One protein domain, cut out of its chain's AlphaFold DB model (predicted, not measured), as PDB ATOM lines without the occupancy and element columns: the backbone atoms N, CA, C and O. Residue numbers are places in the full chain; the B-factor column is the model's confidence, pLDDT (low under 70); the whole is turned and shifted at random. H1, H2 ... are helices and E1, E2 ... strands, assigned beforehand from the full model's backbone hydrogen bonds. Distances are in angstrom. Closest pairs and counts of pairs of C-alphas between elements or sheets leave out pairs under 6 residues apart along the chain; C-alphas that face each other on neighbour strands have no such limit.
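AT A GLANCE: This is residues 5 to 58 of the 58 residues of the protein "Nitrogen fixation protein" of Rhodospirillaceae bacterium (UniProt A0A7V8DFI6). A hairpin of two strands, E1 and E2, packs along one side of a long helix, H1, at residues 41 to 49 of the helix, and a short helix, H2, closes the end beside the hairpin's turn. At the other end the model is open: residues 22 to 27, in the link from E2 to H1, and residues 29 to 36, of which 31 to 36 belong to H1, stick out. The printed part has 54 residues, with two named strands and two named helices in the order E1, E2, H1, H2 along the chain; the sheet E1 - E2 is antiparallel, and the class is mixed, helices and strands. The whole is loose, with a radius of gyration of the C-alphas of 13.4 A, and flat, spanning 39 by 22 by 10 A.

HOW THE PARTS SIT: E1, residues 5 to 10, and E2, residues 13 to 20, form a hairpin, antiparallel at 166 degrees. N 6 and O 18 are 2.8 A apart and N 10 and O 13 are 2.9 A apart, both within hydrogen-bond range. The closest C-alphas of E2 and H1, residues 31 to 51, are those of Val 15 and Ser 45, 5.2 A apart. Those of E1 and H1 are Ala 10 and Ile 49, 7.3 A apart. H1 and H2, residues 53 to 57, are close but not clearly touching, the closest C-alphas being those of Ile 49 and Val 56, 7.0 A apart. The closest C-alphas of E1 and H2 are those of Ala 10 and Val 56, 5.6 A apart. In H1 and H2 every O i to N i+4 pair is within hydrogen-bond range.

IN THESE COORDINATES: E1 begins at C-alpha 5, (148.588, 187.523, 153.632), and is 16.6 A long. E2 is 19.6 A long. H1 runs 30.3 A from C-alpha 31 at (136.818, 172.747, 168.031). H2 ends at C-alpha 57, (136.908, 178.524, 134.093).

THE WHOLE: The C-alphas of Glu 29 and Ala 58 are the two farthest apart, at 40.3 A. The printed part has no cut; the links E1 to E2 and H1 to H2 are tight, and that from E2 to H1, 10 residues, is short. The mean pLDDT of the printed part is 94.9, and no printed residue is under 70.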
ATOM      1  N   ARG A   5     149.808 187.577 154.433       94.62
ATOM      2  CA  ARG A   5     148.588 187.523 153.632       94.62
ATOM      3  C   ARG A   5     148.271 186.071 153.310       94.62
ATOM      4  O   ARG A   5     149.145 185.338 152.859       94.62
ATOM      5  N   MET A   6     147.024 185.684 153.529       93.69
ATOM      6  CA  MET A   6     146.475 184.402 153.120       93.69
ATOM      7  C   MET A   6     145.521 184.645 151.959       93.69
ATOM      8  O   MET A   6     144.566 185.414 152.081       93.69
ATOM      9  N   ALA A   7     145.788 183.997 150.833       94.62
ATOM     10  CA  ALA A   7     144.907 184.021 149.681       94.62
ATOM     11  C   ALA A   7     144.530 182.590 149.298       94.62
ATOM     12  O   ALA A   7     145.393 181.716 149.261       94.62
ATOM     13  N   LEU A   8     143.248 182.373 149.009       95.62
ATOM     14  CA  LEU A   8     142.753 181.156 148.377       95.62
ATOM     15  C   LEU A   8     142.166 181.545 147.027       95.62
ATOM     16  O   LEU A   8     141.394 182.502 146.941       95.62
ATOM     17  N   THR A   9     142.535 180.812 145.984       96.19
ATOM     18  CA  THR A   9     142.121 181.100 144.611       96.19
ATOM     19  C   THR A   9     141.431 179.898 143.980       96.19
ATOM     20  O   THR A   9     141.871 178.765 144.165       96.19
ATOM     21  N   ALA A  10     140.384 180.156 143.200       95.06
ATOM     22  CA  ALA A  10     139.750 179.196 142.303       95.06
ATOM     23  C   ALA A  10     139.900 179.721 140.867       95.06
ATOM     24  O   ALA A  10     139.363 180.777 140.534       95.06
ATOM     25  N   GLY A  11     140.691 179.036 140.035       93.81
ATOM     26  CA  GLY A  11     141.130 179.591 138.752       93.81
ATOM     27  C   GLY A  11     141.864 180.919 138.964       93.81
ATOM     28  O   GLY A  11     142.815 180.989 139.747       93.81
ATOM     29  N   ARG A  12     141.386 181.992 138.323       93.75
ATOM     30  CA  ARG A  12     141.923 183.356 138.495       93.75
ATOM     31  C   ARG A  12     141.182 184.190 139.545       93.75
ATOM     32  O   ARG A  12     141.545 185.343 139.776       93.75
ATOM     33  N   LEU A  13     140.160 183.633 140.194       94.88
ATOM     34  CA  LEU A  13     139.369 184.324 141.207       94.88
ATOM     35  C   LEU A  13     139.979 184.122 142.598       94.88
ATOM     36  O   LEU A  13     140.061 182.996 143.083       94.88
ATOM     37  N   ALA A  14     140.351 185.206 143.280       94.81
ATOM     38  CA  ALA A  14     140.683 185.158 144.704       94.81
ATOM     39  C   ALA A  14     139.395 185.069 145.537       94.81
ATOM     40  O   ALA A  14     138.688 186.063 145.700       94.81
ATOM     41  N   VAL A  15     139.095 183.874 146.048       96.12
ATOM     42  CA  VAL A  15     137.883 183.578 146.832       96.12
ATOM     43  C   VAL A  15     138.060 183.876 148.318       96.12
ATOM     44  O   VAL A  15     137.105 184.243 148.990       96.12
ATOM     45  N   ILE A  16     139.294 183.800 148.820       95.44
ATOM     46  CA  ILE A  16     139.660 184.304 150.145       95.44
ATOM     47  C   ILE A  16     140.850 185.230 149.972       95.44
ATOM     48  O   ILE A  16     141.816 184.897 149.287       95.44
ATOM     49  N   ASN A  17     140.791 186.391 150.612       95.19
ATOM     50  CA  ASN A  17     141.893 187.336 150.658       95.19
ATOM     51  C   ASN A  17     141.933 187.990 152.039       95.19
ATOM     52  O   ASN A  17     141.191 188.931 152.308       95.19
ATOM     53  N   HIS A  18     142.780 187.462 152.917       92.94
ATOM     54  CA  HIS A  18     142.848 187.864 154.313       92.94
ATOM     55  C   HIS A  18     144.258 188.337 154.665       92.94
ATOM     56  O   HIS A  18     145.231 187.595 154.530       92.94
ATOM     57  N   ASN A  19     144.377 189.565 155.164       94.06
ATOM     58  CA  ASN A  19     145.622 190.038 155.761       94.06
ATOM     59  C   ASN A  19     145.675 189.540 157.204       94.06
ATOM     60  O   ASN A  19     144.767 189.799 157.989       94.06
ATOM     61  N   VAL A  20     146.710 188.779 157.541       92.75
ATOM     62  CA  VAL A  20     146.872 188.180 158.866       92.75
ATOM     63  C   VAL A  20     147.912 188.950 159.670       92.75
ATOM     64  O   VAL A  20     148.969 189.322 159.160       92.75
ATOM     65  N   CYS A  21     147.603 189.164 160.942       93.44
ATOM     66  CA  CYS A  21     148.485 189.749 161.944       93.44
ATOM     67  C   CYS A  21     148.564 188.779 163.123       93.44
ATOM     68  O   CYS A  21     147.637 188.000 163.340       93.44
ATOM     69  N   ASP A  22     149.662 188.819 163.875       93.06
ATOM     70  CA  ASP A  22     149.846 187.993 165.070       93.06
ATOM     71  C   ASP A  22     149.583 186.487 164.862       93.06
ATOM     72  O   ASP A  22     149.077 185.815 165.753       93.06
ATOM     73  N   VAL A  23     149.987 185.920 163.717       91.31
ATOM     74  CA  VAL A  23     149.707 184.509 163.349       91.31
ATOM     75  C   VAL A  23     150.160 183.491 164.407       91.31
ATOM     76  O   VAL A  23     149.544 182.449 164.581       91.31
ATOM     77  N   HIS A  24     151.193 183.811 165.182       92.00
ATOM     78  CA  HIS A  24     151.652 183.002 166.317       92.00
ATOM     79  C   HIS A  24     150.612 182.835 167.446       92.00
ATOM     80  O   HIS A  24     150.789 181.986 168.312       92.00
ATOM     81  N   ARG A  25     149.542 183.637 167.451       93.94
ATOM     82  CA  ARG A  25     148.408 183.560 168.384       93.94
ATOM     83  C   ARG A  25     147.180 182.892 167.767       93.94
ATOM     84  O   ARG A  25     146.121 182.908 168.388       93.94
ATOM     85  N   PHE A  26     147.291 182.351 166.556       93.38
ATOM     86  CA  PHE A  26     146.177 181.691 165.894       93.38
ATOM     87  C   PHE A  26     145.691 180.504 166.732       93.38
ATOM     88  O   PHE A  26     146.419 179.536 166.943       93.38
ATOM     89  N   CYS A  27     144.472 180.612 167.245       93.88
ATOM     90  CA  CYS A  27     143.852 179.623 168.113       93.88
ATOM     91  C   CYS A  27     142.336 179.860 168.154       93.88
ATOM     92  O   CYS A  27     141.862 180.957 167.851       93.88
ATOM     93  N   PHE A  28     141.587 178.843 168.570       96.44
ATOM     94  CA  PHE A  28     140.153 178.917 168.840       96.44
ATOM     95  C   PHE A  28     139.871 178.331 170.222       96.44
ATOM     96  O   PHE A  28     140.550 177.402 170.651       96.44
ATOM     97  N   GLU A  29     138.848 178.840 170.908       96.06
ATOM     98  CA  GLU A  29     138.503 178.374 172.260       96.06
ATOM     99  C   GLU A  29     137.995 176.925 172.272       96.06
ATOM    100  O   GLU A  29     138.173 176.214 173.256       96.06
ATOM    101  N   THR A  30     137.354 176.478 171.187       97.69
ATOM    102  CA  THR A  30     136.849 175.111 171.032       97.69
ATOM    103  C   THR A  30     136.945 174.654 169.579       97.69
ATOM    104  O   THR A  30     136.963 175.468 168.650       97.69
ATOM    105  N   LEU A  31     136.918 173.335 169.371       97.44
ATOM    106  CA  LEU A  31     136.818 172.747 168.031       97.44
ATOM    107  C   LEU A  31     135.534 173.173 167.298       97.44
ATOM    108  O   LEU A  31     135.547 173.314 166.080       97.44
ATOM    109  N   GLY A  32     134.444 173.438 168.030       98.00
ATOM    110  CA  GLY A  32     133.194 173.939 167.452       98.00
ATOM    111  C   GLY A  32     133.351 175.327 166.828       98.00
ATOM    112  O   GLY A  32     132.944 175.528 165.686       98.00
ATOM    113  N   LYS A  33     134.023 176.258 167.520       97.31
ATOM    114  CA  LYS A  33     134.298 177.603 166.982       97.31
ATOM    115  C   LYS A  33     135.231 177.561 165.770       97.31
ATOM    116  O   LYS A  33     135.019 178.310 164.818       97.31
ATOM    117  N   LEU A  34     136.224 176.667 165.777       97.44
ATOM    118  CA  LEU A  34     137.066 176.412 164.605       97.44
ATOM    119  C   LEU A  34     136.218 175.959 163.405       97.44
ATOM    120  O   LEU A  34     136.350 176.512 162.313       97.44
ATOM    121  N   ALA A  35     135.337 174.977 163.611       97.94
ATOM    122  CA  ALA A  35     134.485 174.442 162.554       97.94
ATOM    123  C   ALA A  35     133.508 175.494 162.006       97.94
ATOM    124  O   ALA A  35     133.353 175.600 160.793       97.94
ATOM    125  N   GLU A  36     132.896 176.304 162.871       97.88
ATOM    126  CA  GLU A  36     131.958 177.362 162.475       97.88
ATOM    127  C   GLU A  36     132.630 178.431 161.601       97.88
ATOM    128  O   GLU A  36     132.133 178.765 160.523       97.88
ATOM    129  N   GLN A  37     133.799 178.928 162.022       96.44
ATOM    130  CA  GLN A  37     134.546 179.926 161.251       96.44
ATOM    131  C   GLN A  37     135.030 179.356 159.911       96.44
ATOM    132  O   GLN A  37     134.929 180.023 158.880       96.44
ATOM    133  N   GLY A  38     135.492 178.099 159.899       96.25
ATOM    134  CA  GLY A  38     135.857 177.402 158.666       96.25
ATOM    135  C   GLY A  38     134.668 177.228 157.716       96.25
ATOM    136  O   GLY A  38     134.773 177.551 156.534       96.25
ATOM    137  N   ALA A  39     133.518 176.788 158.231       97.94
ATOM    138  CA  ALA A  39     132.302 176.596 157.443       97.94
ATOM    139  C   ALA A  39     131.805 177.907 156.820       97.94
ATOM    140  O   ALA A  39     131.396 177.917 155.658       97.94
ATOM    141  N   LYS A  40     131.905 179.023 157.552       97.12
ATOM    142  CA  LYS A  40     131.573 180.352 157.032       97.12
ATOM    143  C   LYS A  40     132.450 180.731 155.836       97.12
ATOM    144  O   LYS A  40     131.919 181.105 154.793       97.12
ATOM    145  N   LEU A  41     133.771 180.570 155.955       96.44
ATOM    146  CA  LEU A  41     134.704 180.853 154.855       96.44
ATOM    147  C   LEU A  41     134.414 179.987 153.621       96.44
ATOM    148  O   LEU A  41     134.474 180.477 152.492       96.44
ATOM    149  N   VAL A  42     134.068 178.714 153.826       97.19
ATOM    150  CA  VAL A  42     133.685 177.805 152.735       97.19
ATOM    151  C   VAL A  42     132.398 178.275 152.058       97.19
ATOM    152  O   VAL A  42     132.366 178.376 150.833       97.19
ATOM    153  N   ALA A  43     131.357 178.607 152.824       97.75
ATOM    154  CA  ALA A  43     130.077 179.056 152.276       97.75
ATOM    155  C   ALA A  43     130.213 180.357 151.464       97.75
ATOM    156  O   ALA A  43     129.672 180.468 150.359       97.75
ATOM    157  N   GLU A  44     130.986 181.321 151.971       96.75
ATOM    158  CA  GLU A  44     131.300 182.567 151.262       96.75
ATOM    159  C   GLU A  44     132.081 182.294 149.968       96.75
ATOM    160  O   GLU A  44     131.742 182.831 148.912       96.75
ATOM    161  N   SER A  45     133.068 181.393 150.022       96.44
ATOM    162  CA  SER A  45     133.867 181.007 148.852       96.44
ATOM    163  C   SER A  45     133.016 180.337 147.772       96.44
ATOM    164  O   SER A  45     133.118 180.699 146.602       96.44
ATOM    165  N   VAL A  46     132.137 179.400 148.148       97.19
ATOM    166  CA  VAL A  46     131.211 178.738 147.210       97.19
ATOM    167  C   VAL A  46     130.274 179.757 146.567       97.19
ATOM    168  O   VAL A  46     130.068 179.724 145.354       97.19
ATOM    169  N   THR A  47     129.762 180.708 147.352       97.06
ATOM    170  CA  THR A  47     128.904 181.787 146.845       97.06
ATOM    171  C   THR A  47     129.644 182.664 145.830       97.06
ATOM    172  O   THR A  47     129.090 182.999 144.784       97.06
ATOM    173  N   LEU A  48     130.910 183.009 146.095       96.06
ATOM    174  CA  LEU A  48     131.742 183.781 145.166       96.06
ATOM    175  C   LEU A  48     132.035 183.018 143.872       96.06
ATOM    176  O   LEU A  48     131.923 183.597 142.793       96.06
ATOM    177  N   ILE A  49     132.363 181.729 143.967       96.50
ATOM    178  CA  ILE A  49     132.615 180.871 142.801       96.50
ATOM    179  C   ILE A  49     131.363 180.783 141.927       96.50
ATOM    180  O   ILE A  49     131.444 180.997 140.719       96.50
ATOM    181  N   ALA A  50     130.199 180.536 142.533       96.25
ATOM    182  CA  ALA A  50     128.930 180.455 141.814       96.25
ATOM    183  C   ALA A  50     128.543 181.781 141.139       96.25
ATOM    184  O   ALA A  50     127.892 181.779 140.098       96.25
ATOM    185  N   ARG A  51     128.958 182.919 141.713       96.88
ATOM    186  CA  ARG A  51     128.697 184.253 141.160       96.88
ATOM    187  C   ARG A  51     129.587 184.599 139.963       96.88
ATOM    188  O   ARG A  51     129.168 185.396 139.129       96.88
ATOM    189  N   PHE A  52     130.793 184.036 139.880       95.56
ATOM    190  CA  PHE A  52     131.779 184.367 138.843       95.56
ATOM    191  C   PHE A  52     132.351 183.117 138.149       95.56
ATOM    192  O   PHE A  52     133.569 182.919 138.159       95.56
ATOM    193  N   PRO A  53     131.509 182.274 137.522       94.12
ATOM    194  CA  PRO A  53     131.965 181.033 136.896       94.12
ATOM    195  C   PRO A  53     132.962 181.285 135.755       94.12
ATOM    196  O   PRO A  53     133.937 180.547 135.630       94.12
ATOM    197  N   ASP A  54     132.786 182.365 134.989       95.31
ATOM    198  CA  ASP A  54     133.650 182.693 133.847       95.31
ATOM    199  C   ASP A  54     135.103 182.955 134.269       95.31
ATOM    200  O   ASP A  54     136.036 182.558 133.582       95.31
ATOM    201  N   VAL A  55     135.319 183.577 135.433       93.94
ATOM    202  CA  VAL A  55     136.668 183.880 135.957       93.94
ATOM    203  C   VAL A  55     137.360 182.625 136.499       93.94
ATOM    204  O   VAL A  55     138.588 182.547 136.539       93.94
ATOM    205  N   VAL A  56     136.571 181.644 136.938       94.06
ATOM    206  CA  VAL A  56     137.076 180.378 137.478       94.06
ATOM    207  C   VAL A  56     137.453 179.411 136.352       94.06
ATOM    208  O   VAL A  56     138.409 178.658 136.512       94.06
ATOM    209  N   GLN A  57     136.720 179.433 135.234       87.81
ATOM    210  CA  GLN A  57     136.908 178.524 134.093       87.81
ATOM    211  C   GLN A  57     137.840 179.068 132.989       87.81
ATOM    212  O   GLN A  57     138.205 178.307 132.095       87.81
ATOM    213  N   ALA A  58     138.209 180.356 133.032       72.50
ATOM    214  CA  ALA A  58     139.131 181.008 132.086       72.50
ATOM    215  C   ALA A  58     140.622 180.758 132.377       72.50
ATOM    216  O   ALA A  58     141.409 180.686 131.403       72.50
TER     217      ALA A  58